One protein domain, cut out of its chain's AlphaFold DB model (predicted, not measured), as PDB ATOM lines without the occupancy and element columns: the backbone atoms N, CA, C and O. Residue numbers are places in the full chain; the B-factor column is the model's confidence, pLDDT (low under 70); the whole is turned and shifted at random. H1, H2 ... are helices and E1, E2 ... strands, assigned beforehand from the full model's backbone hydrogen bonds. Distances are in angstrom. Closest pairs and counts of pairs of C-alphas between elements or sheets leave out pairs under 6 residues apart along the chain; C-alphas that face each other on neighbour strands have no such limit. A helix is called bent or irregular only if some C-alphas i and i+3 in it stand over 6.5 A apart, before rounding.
ATOM      1  N   SER A  63     -41.419 -23.175  54.328       95.62
ATOM      2  CA  SER A  63     -40.902 -24.426  54.885       95.62
ATOM      3  C   SER A  63     -41.025 -24.436  56.413       95.62
ATOM      4  O   SER A  63     -41.628 -25.344  56.987       95.62
ATOM      5  N   HIS A  64     -40.583 -23.367  57.077       94.69
ATOM      6  CA  HIS A  64     -40.576 -23.261  58.536       94.69
ATOM      7  C   HIS A  64     -41.950 -23.092  59.175       94.69
ATOM      8  O   HIS A  64     -42.194 -23.650  60.243       94.69
ATOM      9  N   ARG A  65     -42.838 -22.299  58.574       96.88
ATOM     10  CA  ARG A  65     -44.127 -21.952  59.196       96.88
ATOM     11  C   ARG A  65     -45.260 -22.882  58.796       96.88
ATOM     12  O   ARG A  65     -46.282 -22.891  59.473       96.88
ATOM     13  N   VAL A  66     -45.102 -23.634  57.705       96.94
ATOM     14  CA  VAL A  66     -46.176 -24.469  57.150       96.94
ATOM     15  C   VAL A  66     -45.756 -25.928  57.057       96.94
ATOM     16  O   VAL A  66     -46.427 -26.788  57.622       96.94
ATOM     17  N   ILE A  67     -44.638 -26.222  56.389       96.69
ATOM     18  CA  ILE A  67     -44.234 -27.613  56.136       96.69
ATOM     19  C   ILE A  67     -43.746 -28.280  57.428       96.69
ATOM     20  O   ILE A  67     -44.288 -29.302  57.840       96.69
ATOM     21  N   MET A  68     -42.751 -27.700  58.097       96.69
ATOM     22  CA  MET A  68     -42.118 -28.280  59.286       96.69
ATOM     23  C   MET A  68     -43.084 -28.532  60.461       96.69
ATOM     24  O   MET A  68     -43.001 -29.610  61.058       96.69
ATOM     25  N   PRO A  69     -44.040 -27.637  60.789       97.88
ATOM     26  CA  PRO A  69     -45.026 -27.906  61.834       97.88
ATOM     27  C   PRO A  69     -45.937 -29.088  61.490       97.88
ATOM     28  O   PRO A  69     -46.204 -29.933  62.344       97.88
ATOM     29  N   GLU A  70     -46.361 -29.199  60.230       97.88
ATOM     30  CA  GLU A  70     -47.189 -30.318  59.778       97.88
ATOM     31  C   GLU A  70     -46.419 -31.644  59.816       97.88
ATOM     32  O   GLU A  70     -46.947 -32.667  60.254       97.88
ATOM     33  N   LEU A  71     -45.148 -31.629  59.415       98.06
ATOM     34  CA  LEU A  71     -44.278 -32.796  59.526       98.06
ATOM     35  C   LEU A  71     -44.043 -33.196  60.982       98.06
ATOM     36  O   LEU A  71     -44.103 -34.381  61.301       98.06
ATOM     37  N   SER A  72     -43.854 -32.219  61.872       98.38
ATOM     38  CA  SER A  72     -43.697 -32.466  63.308       98.38
ATOM     39  C   SER A  72     -44.928 -33.153  63.897       98.38
ATOM     40  O   SER A  72     -44.812 -34.152  64.608       98.38
ATOM     41  N   ARG A  73     -46.123 -32.669  63.533       98.12
ATOM     42  CA  ARG A  73     -47.402 -33.258  63.947       98.12
ATOM     43  C   ARG A  73     -47.539 -34.709  63.484       98.12
ATOM     44  O   ARG A  73     -47.965 -35.553  64.265       98.12
ATOM     45  N   ARG A  74     -47.163 -35.009  62.238       97.12
ATOM     46  CA  ARG A  74     -47.214 -36.374  61.681       97.12
ATOM     47  C   ARG A  74     -46.180 -37.309  62.304       97.12
ATOM     48  O   ARG A  74     -46.470 -38.483  62.493       97.12
ATOM     49  N   ALA A  75     -44.987 -36.799  62.600       97.38
ATOM     50  CA  ALA A  75     -43.888 -37.585  63.149       97.38
ATOM     51  C   ALA A  75     -43.976 -37.782  64.673       97.38
ATOM     52  O   ALA A  75     -43.225 -38.589  65.216       97.38
ATOM     53  N   GLY A  76     -44.837 -37.029  65.371       97.75
ATOM     54  CA  GLY A  76     -44.931 -37.050  66.835       97.75
ATOM     55  C   GLY A  76     -43.689 -36.496  67.544       97.75
ATOM     56  O   GLY A  76     -43.483 -36.760  68.725       97.75
ATOM     57  N   LYS A  77     -42.839 -35.750  66.829       97.69
ATOM     58  CA  LYS A  77     -41.597 -35.151  67.338       97.69
ATOM     59  C   LYS A  77     -41.281 -33.865  66.585       97.69
ATOM     60  O   LYS A  77     -41.786 -33.654  65.488       97.69
ATOM     61  N   ILE A  78     -40.419 -33.025  67.152       97.62
ATOM     62  CA  ILE A  78     -39.987 -31.785  66.499       97.62
ATOM     63  C   ILE A  78     -39.186 -32.123  65.234       97.62
ATOM     64  O   ILE A  78     -38.173 -32.820  65.292       97.62
ATOM     65  N   ILE A  79     -39.655 -31.604  64.101       98.00
ATOM     66  CA  ILE A  79     -38.961 -31.592  62.816       98.00
ATOM     67  C   ILE A  79     -38.605 -30.140  62.506       98.00
ATOM     68  O   ILE A  79     -39.466 -29.335  62.167       98.00
ATOM     69  N   ASP A  80     -37.324 -29.812  62.624       95.75
ATOM     70  CA  ASP A  80     -36.760 -28.473  62.414       95.75
ATOM     71  C   ASP A  80     -35.714 -28.430  61.289       95.75
ATOM     72  O   ASP A  80     -35.092 -27.388  61.045       95.75
ATOM     73  N   LYS A  81     -35.534 -29.574  60.616       96.88
ATOM     74  CA  LYS A  81     -34.560 -29.819  59.555       96.88
ATOM     75  C   LYS A  81     -35.189 -30.528  58.370       96.88
ATOM     76  O   LYS A  81     -36.124 -31.314  58.528       96.88
ATOM     77  N   GLU A  82     -34.597 -30.330  57.204       96.94
ATOM     78  CA  GLU A  82     -34.976 -31.014  55.968       96.94
ATOM     79  C   GLU A  82     -33.890 -31.971  55.465       96.94
ATOM     80  O   GLU A  82     -32.726 -31.923  55.878       96.94
ATOM     81  N   THR A  83     -34.294 -32.867  54.573       98.38
ATOM     82  CA  THR A  83     -33.389 -33.704  53.791       98.38
ATOM     83  C   THR A  83     -33.412 -33.193  52.357       98.38
ATOM     84  O   THR A  83     -34.469 -33.157  51.738       98.38
ATOM     85  N   VAL A  84     -32.254 -32.810  51.824       98.06
ATOM     86  CA  VAL A  84     -32.125 -32.258  50.473       98.06
ATOM     87  C   VAL A  84     -31.518 -33.301  49.544       98.06
ATOM     88  O   VAL A  84     -30.463 -33.862  49.841       98.06
ATOM     89  N   ILE A  85     -32.169 -33.535  48.409       98.31
ATOM     90  CA  ILE A  85     -31.598 -34.223  47.253       98.31
ATOM     91  C   ILE A  85     -31.248 -33.151  46.230       98.31
ATOM     92  O   ILE A  85     -32.127 -32.492  45.680       98.31
ATOM     93  N   PHE A  86     -29.954 -32.977  46.004       96.25
ATOM     94  CA  PHE A  86     -29.395 -32.033  45.054       96.25
ATOM     95  C   PHE A  86     -28.933 -32.811  43.823       96.25
ATOM     96  O   PHE A  86     -27.874 -33.444  43.824       96.25
ATOM     97  N   ASP A  87     -29.788 -32.827  42.805       96.06
ATOM     98  CA  ASP A  87     -29.576 -33.583  41.580       96.06
ATOM     99  C   ASP A  87     -28.767 -32.765  40.572       96.06
ATOM    100  O   ASP A  87     -29.204 -31.730  40.053       96.06
ATOM    101  N   CYS A  88     -27.552 -33.240  40.322       93.62
ATOM    102  CA  CYS A  88     -26.607 -32.629  39.408       93.62
ATOM    103  C   CYS A  88     -26.729 -33.160  37.971       93.62
ATOM    104  O   CYS A  88     -25.907 -32.802  37.124       93.62
ATOM    105  N   GLU A  89     -27.726 -33.989  37.656       93.81
ATOM    106  CA  GLU A  89     -27.946 -34.425  36.281       93.81
ATOM    107  C   GLU A  89     -28.206 -33.222  35.361       93.81
ATOM    108  O   GLU A  89     -29.040 -32.366  35.643       93.81
ATOM    109  N   GLY A  90     -27.459 -33.138  34.259       91.62
ATOM    110  CA  GLY A  90     -27.488 -31.992  33.346       91.62
ATOM    111  C   GLY A  90     -26.493 -30.878  33.690       91.62
ATOM    112  O   GLY A  90     -26.286 -29.992  32.861       91.62
ATOM    113  N   MET A  91     -25.808 -30.934  34.842       89.81
ATOM    114  CA  MET A  91     -24.757 -29.967  35.174       89.81
ATOM    115  C   MET A  91     -23.613 -29.987  34.151       89.81
ATOM    116  O   MET A  91     -23.138 -31.037  33.720       89.81
ATOM    117  N   GLY A  92     -23.109 -28.800  33.813       84.88
ATOM    118  CA  GLY A  92     -21.974 -28.630  32.910       84.88
ATOM    119  C   GLY A  92     -21.379 -27.226  32.984       84.88
ATOM    120  O   GLY A  92     -21.732 -26.428  33.851       84.88
ATOM    121  N   PHE A  93     -20.504 -26.882  32.037       82.00
ATOM    122  CA  PHE A  93     -19.772 -25.604  32.040       82.00
ATOM    123  C   PHE A  93     -20.662 -24.351  32.061       82.00
ATOM    124  O   PHE A  93     -20.222 -23.294  32.506       82.00
ATOM    125  N   HIS A  94     -21.920 -24.447  31.617       77.19
ATOM    126  CA  HIS A  94     -22.862 -23.327  31.651       77.19
ATOM    127  C   HIS A  94     -23.141 -22.815  33.075       77.19
ATOM    128  O   HIS A  94     -23.496 -21.646  33.226       77.19
ATOM    129  N   GLN A  95     -22.937 -23.651  34.096       76.56
ATOM    130  CA  GLN A  95     -23.128 -23.303  35.505       76.56
ATOM    131  C   GLN A  95     -21.913 -22.626  36.139       76.56
ATOM    132  O   GLN A  95     -22.045 -21.981  37.173       76.56
ATOM    133  N   LEU A  96     -20.746 -22.683  35.487       81.31
ATOM    134  CA  LEU A  96     -19.552 -21.935  35.900       81.31
ATOM    135  C   LEU A  96     -19.618 -20.452  35.496       81.31
ATOM    136  O   LEU A  96     -18.623 -19.730  35.549       81.31
ATOM    137  N   HIS A  97     -20.787 -19.976  35.061       89.00
ATOM    138  CA  HIS A  97     -21.001 -18.574  34.743       89.00
ATOM    139  C   HIS A  97     -20.908 -17.725  36.018       89.00
ATOM    140  O   HIS A  97     -21.778 -17.799  36.884       89.00
ATOM    141  N   LEU A  98     -19.862 -16.897  36.119       91.12
ATOM    142  CA  LEU A  98     -19.551 -16.109  37.319       91.12
ATOM    143  C   LEU A  98     -20.744 -15.306  37.878       91.12
ATOM    144  O   LEU A  98     -21.007 -15.433  39.071       91.12
ATOM    145  N   PRO A  99     -21.524 -14.553  37.074       93.31
ATOM    146  CA  PRO A  99     -22.721 -13.872  37.571       93.31
ATOM    147  C   PRO A  99     -23.738 -14.801  38.246       93.31
ATOM    148  O   PRO A  99     -24.310 -14.448  39.274       93.31
ATOM    149  N   SER A 100     -23.945 -16.007  37.710       90.69
ATOM    150  CA  SER A 100     -24.831 -17.001  38.325       90.69
ATOM    151  C   SER A 100     -24.261 -17.541  39.629       90.69
ATOM    152  O   SER A 100     -24.996 -17.689  40.601       90.69
ATOM    153  N   LEU A 101     -22.952 -17.805  39.670       91.62
ATOM    154  CA  LEU A 101     -22.273 -18.250  40.886       91.62
ATOM    155  C   LEU A 101     -22.392 -17.208  42.006       91.62
ATOM    156  O   LEU A 101     -22.642 -17.581  43.149       91.62
ATOM    157  N   THR A 102     -22.306 -15.913  41.685       94.31
ATOM    158  CA  THR A 102     -22.545 -14.825  42.650       94.31
ATOM    159  C   THR A 102     -23.966 -14.859  43.214       94.31
ATOM    160  O   THR A 102     -24.153 -14.686  44.417       94.31
ATOM    161  N   LEU A 103     -24.974 -15.136  42.379       94.44
ATOM    162  CA  LEU A 103     -26.359 -15.273  42.836       94.44
ATOM    163  C   LEU A 103     -26.552 -16.468  43.781       94.44
ATOM    164  O   LEU A 103     -27.158 -16.315  44.840       94.44
ATOM    165  N   TYR A 104     -26.016 -17.641  43.435       92.88
ATOM    166  CA  TYR A 104     -26.097 -18.820  44.307       92.88
ATOM    167  C   TYR A 104     -25.315 -18.626  45.608       92.88
ATOM    168  O   TYR A 104     -25.774 -19.041  46.671       92.88
ATOM    169  N   ARG A 105     -24.175 -17.932  45.550       94.75
ATOM    170  CA  ARG A 105     -23.418 -17.549  46.742       94.75
ATOM    171  C   ARG A 105     -24.240 -16.657  47.671       94.75
ATOM    172  O   ARG A 105     -24.241 -16.902  48.869       94.75
ATOM    173  N   ALA A 106     -24.983 -15.690  47.133       96.44
ATOM    174  CA  ALA A 106     -25.852 -14.837  47.940       96.44
ATOM    175  C   ALA A 106     -26.964 -15.628  48.654       96.44
ATOM    176  O   ALA A 106     -27.282 -15.321  49.801       96.44
ATOM    177  N   ILE A 107     -27.530 -16.659  48.009       95.81
ATOM    178  CA  ILE A 107     -28.470 -17.591  48.658       95.81
ATOM    179  C   ILE A 107     -27.770 -18.350  49.793       95.81
ATOM    180  O   ILE A 107     -28.264 -18.362  50.916       95.81
ATOM    181  N   ALA A 108     -26.602 -18.939  49.521       94.44
ATOM    182  CA  ALA A 108     -25.871 -19.728  50.509       94.44
ATOM    183  C   ALA A 108     -25.443 -18.896  51.733       94.44
ATOM    184  O   ALA A 108     -25.574 -19.349  52.868       94.44
ATOM    185  N   GLU A 109     -24.968 -17.665  51.522       96.19
ATOM    186  CA  GLU A 109     -24.613 -16.730  52.597       96.19
ATOM    187  C   GLU A 109     -25.841 -16.320  53.422       96.19
ATOM    188  O   GLU A 109     -25.766 -16.224  54.649       96.19
ATOM    189  N   LEU A 110     -26.989 -16.118  52.769       97.25
ATOM    190  CA  LEU A 110     -28.257 -15.830  53.435       97.25
ATOM    191  C   LEU A 110     -28.706 -17.003  54.312       97.25
ATOM    192  O   LEU A 110     -29.045 -16.783  55.475       97.25
ATOM    193  N   ASP A 111     -28.656 -18.231  53.795       95.69
ATOM    194  CA  ASP A 111     -29.014 -19.432  54.553       95.69
ATOM    195  C   ASP A 111     -28.101 -19.625  55.764       95.69
ATOM    196  O   ASP A 111     -28.583 -19.831  56.876       95.69
ATOM    197  N   GLN A 112     -26.786 -19.472  55.589       94.44
ATOM    198  CA  GLN A 112     -25.830 -19.581  56.694       94.44
ATOM    199  C   GLN A 112     -26.067 -18.526  57.780       94.44
ATOM    200  O   GLN A 112     -25.928 -18.823  58.967       94.44
ATOM    201  N   LYS A 113     -26.422 -17.300  57.385       97.00
ATOM    202  CA  LYS A 113     -26.586 -16.175  58.310       97.00
ATOM    203  C   LYS A 113     -27.929 -16.179  59.040       97.00
ATOM    204  O   LYS A 113     -27.967 -15.858  60.225       97.00
ATOM    205  N   TYR A 114     -29.021 -16.486  58.343       96.62
ATOM    206  CA  TYR A 114     -30.384 -16.301  58.858       96.62
ATOM    207  C   TYR A 114     -31.133 -17.612  59.113       96.62
ATOM    208  O   TYR A 114     -32.039 -17.637  59.945       96.62
ATOM    209  N   TYR A 115     -30.726 -18.708  58.469       95.44
ATOM    210  CA  TYR A 115     -31.327 -20.035  58.622       95.44
ATOM    211  C   TYR A 115     -30.269 -21.092  58.998       95.44
ATOM    212  O   TYR A 115     -30.144 -22.124  58.329       95.44
ATOM    213  N   PRO A 116     -29.489 -20.885  60.078       94.44
ATOM    214  CA  PRO A 116     -28.459 -21.837  60.465       94.44
ATOM    215  C   PRO A 116     -29.072 -23.166  60.929       94.44
ATOM    216  O   PRO A 116     -30.140 -23.215  61.541       94.44
ATOM    217  N   GLY A 117     -28.367 -24.267  60.654       89.81
ATOM    218  CA  GLY A 117     -28.697 -25.591  61.189       89.81
ATOM    219  C   GLY A 117     -29.956 -26.253  60.619       89.81
ATOM    220  O   GLY A 117     -30.397 -27.251  61.184       89.81
ATOM    221  N   ARG A 118     -30.529 -25.741  59.519       91.62
ATOM    222  CA  ARG A 118     -31.763 -26.280  58.906       91.62
ATOM    223  C   ARG A 118     -31.549 -27.491  58.005       91.62
ATOM    224  O   ARG A 118     -32.452 -28.304  57.824       91.62
ATOM    225  N   LEU A 119     -30.343 -27.660  57.483       95.31
ATOM    226  CA  LEU A 119     -29.991 -28.824  56.685       95.31
ATOM    227  C   LEU A 119     -29.746 -30.033  57.597       95.31
ATOM    228  O   LEU A 119     -28.817 -30.046  58.404       95.31
ATOM    229  N   GLY A 120     -30.588 -31.060  57.481       96.06
ATOM    230  CA  GLY A 120     -30.439 -32.316  58.212       96.06
ATOM    231  C   GLY A 120     -29.553 -33.318  57.483       96.06
ATOM    232  O   GLY A 120     -28.685 -33.933  58.099       96.06
ATOM    233  N   LYS A 121     -29.794 -33.506  56.183       96.88
ATOM    234  CA  LYS A 121     -28.982 -34.341  55.285       96.88
ATOM    235  C   LYS A 121     -28.949 -33.704  53.903       96.88
ATOM    236  O   LYS A 121     -29.972 -33.198  53.452       96.88
ATOM    237  N   LEU A 122     -27.810 -33.799  53.230       96.19
ATOM    238  CA  LEU A 122     -27.647 -33.421  51.831       96.19
ATOM    239  C   LEU A 122     -27.149 -34.631  51.051       96.19
ATOM    240  O   LEU A 122     -26.115 -35.206  51.384       96.19
ATOM    241  N   PHE A 123     -27.882 -34.989  50.008       96.69
ATOM    242  CA  PHE A 123     -27.483 -35.982  49.027       96.69
ATOM    243  C   PHE A 123     -27.181 -35.258  47.726       96.69
ATOM    244  O   PHE A 123     -28.091 -34.734  47.094       96.69
ATOM    245  N   VAL A 124     -25.912 -35.229  47.333       94.62
ATOM    246  CA  VAL A 124     -25.509 -34.773  46.001       94.62
ATOM    247  C   VAL A 124     -25.455 -36.001  45.103       94.62
ATOM    248  O   VAL A 124     -24.674 -36.918  45.361       94.62
ATOM    249  N   VAL A 125     -26.310 -36.046  44.086       95.31
ATOM    250  CA  VAL A 125     -26.450 -37.199  43.183       95.31
ATOM    251  C   VAL A 125     -26.162 -36.782  41.747       95.31
ATOM    252  O   VAL A 125     -26.264 -35.606  41.414       95.31
ATOM    253  N   ASN A 126     -25.758 -37.734  40.900       94.25
ATOM    254  CA  ASN A 126     -25.444 -37.493  39.484       94.25
ATOM    255  C   ASN A 126     -24.392 -36.388  39.240       94.25
ATOM    256  O   ASN A 126     -24.401 -35.722  38.207       94.25
ATOM    257  N   ALA A 127     -23.478 -36.173  40.193       90.88
ATOM    258  CA  ALA A 127     -22.442 -35.152  40.075       90.88
ATOM    259  C   ALA A 127     -21.514 -35.439  38.878       90.88
ATOM    260  O   ALA A 127     -20.995 -36.556  38.770       90.88
ATOM    261  N   PRO A 128     -21.239 -34.446  38.008       85.50
ATOM    262  CA  PRO A 128     -20.265 -34.605  36.938       85.50
ATOM    263  C   PRO A 128     -18.906 -35.019  37.500       85.50
ATOM    264  O   PRO A 128     -18.480 -34.538  38.550       85.50
ATOM    265  N   PHE A 129     -18.171 -35.853  36.767       80.69
ATOM    266  CA  PHE A 129     -16.875 -36.374  37.215       80.69
ATOM    267  C   PHE A 129     -15.889 -35.278  37.666       80.69
ATOM    268  O   PHE A 129     -15.153 -35.458  38.636       80.69
ATOM    269  N   ILE A 130     -15.910 -34.114  37.004       70.25
ATOM    270  CA  ILE A 130     -15.067 -32.970  37.370       70.25
ATOM    271  C   ILE A 130     -15.395 -32.412  38.765       70.25
ATOM    272  O   ILE A 130     -14.482 -32.032  39.490       70.25
ATOM    273  N   PHE A 131     -16.666 -32.432  39.185       68.88
ATOM    274  CA  PHE A 131     -17.075 -32.018  40.531       68.88
ATOM    275  C   PHE A 131     -16.540 -32.980  41.593       68.88
ATOM    276  O   PHE A 131     -16.019 -32.543  42.616       68.88
ATOM    277  N   VAL A 132     -16.596 -34.287  41.329       68.00
ATOM    278  CA  VAL A 132     -16.082 -35.312  42.252       68.00
ATOM    279  C   VAL A 132     -14.568 -35.184  42.444       68.00
ATOM    280  O   VAL A 132     -14.070 -35.395  43.546       68.00
ATOM    281  N   LYS A 133     -13.830 -34.809  41.389       65.38
ATOM    282  CA  LYS A 133     -12.377 -34.583  41.449       65.38
ATOM    283  C   LYS A 133     -11.970 -33.343  42.249       65.38
ATOM    284  O   LYS A 133     -10.885 -33.358  42.806       65.38
ATOM    285  N   ILE A 134     -12.796 -32.296  42.276       63.19
ATOM    286  CA  ILE A 134     -12.520 -31.053  43.023       63.19
ATOM    287  C   ILE A 134     -12.897 -31.196  44.511       63.19
ATOM    288  O   ILE A 134     -12.348 -30.492  45.351       63.19
ATOM    289  N   TRP A 135     -13.834 -32.091  44.836       61.47
ATOM    290  CA  TRP A 135     -14.359 -32.278  46.197       61.47
ATOM    291  C   TRP A 135     -13.588 -33.309  47.047       61.47
ATOM    292  O   TRP A 135     -13.817 -33.391  48.253       61.47
ATOM    293  N   ARG A 136     -12.711 -34.117  46.437       44.28
ATOM    294  CA  ARG A 136     -11.773 -35.002  47.149       44.28
ATOM    295  C   ARG A 136     -10.468 -34.282  47.444       44.28
ATOM    296  O   ARG A 136      -9.930 -34.536  48.540       44.28
TER     297      ARG A 136
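What this domain is: This is residues 63 to 136 of the 136 residues of the protein "CRAL-TRIO domain-containing protein" of Rhizophagus irregularis (strain DAOM 197198w) (UniProt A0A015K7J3). An open, hollow frame: the parallel strands E1 and E2 lie side by side as a narrow ribbon along one long side, and helix H3 runs back along the opposite side, with an empty middle between. H2 and the links round it close the frame at one end and residues 115 to 118 at the other, while H1 lies off the end where the strands begin and H4 off the end where they finish. The printed part has 74 residues, with four named helices and two named strands in the order H1, E1, H2, H3, E2, H4; the class is mixed, helices and strands, and the one sheet has the order E1, E2. The whole is loose, with a radius of gyration of the C-alphas of 15.6 A, and elongated, spanning 44 by 24 by 21 A.

Where its parts are: H1 is residues 63 to 75, starting at C-alpha 63 (-40.902, -24.426, 54.885) and 15.8 A long from first to last C-alpha. It is irregular, but only just: C-alphas 65 and 68 are 6.6 A apart. E1 is residues 82 to 87, 15.6 A long. H2 is residues 93 to 96, 5.3 A. H3, the longest helix, is residues 98 to 114, from C-alpha 98 at (-19.551, -16.109, 37.319), and measures 24.1 A. E2 is residues 119 to 125, 16.3 A. H4 is residues 129 to 135, 10.2 A, ending at C-alpha 135 (-14.359, -32.278, 46.197).

How they stand to each other: E1 and E2 are parallel neighbours, with 17 degrees between their directions. The C-alphas of Thr 83 and Lys 121 face each other at 4.7 A. N 84 and O 121, at 2.8 A, and N 123 and O 84, at 2.8 A, are within hydrogen-bond range. E1, H2, H3 and E2 form a strand-helix-strand unit, two parallel neighbour strands with helices between them along the chain, and its crossover is right-handed. H3 is apart from E1. H2 and H3 are close but not clearly touching; their closest C-alphas, of Gln 95 and Leu 101, are 7.4 A apart. H1 is apart from E2 and H3, and H4 is apart from E1 and H3. Each O i to N i+4 pair is within hydrogen-bond range in H3 and H4; in H1 6 of 9 are, and H2 is too short for such a pair.

The domain as a whole: The C-alphas farthest apart, of Gly 76 and Phe 93, are 44.4 A from each other. Residues 93 to 110, of which 93 to 96 belong to H2 and 98 to 110 to H3, stand free. The printed part has no cut and no long link; the link from H1 to E1 is short, and the others are tight. The mean pLDDT of the printed part is 91.0, and residues 131 to 136 are under 70.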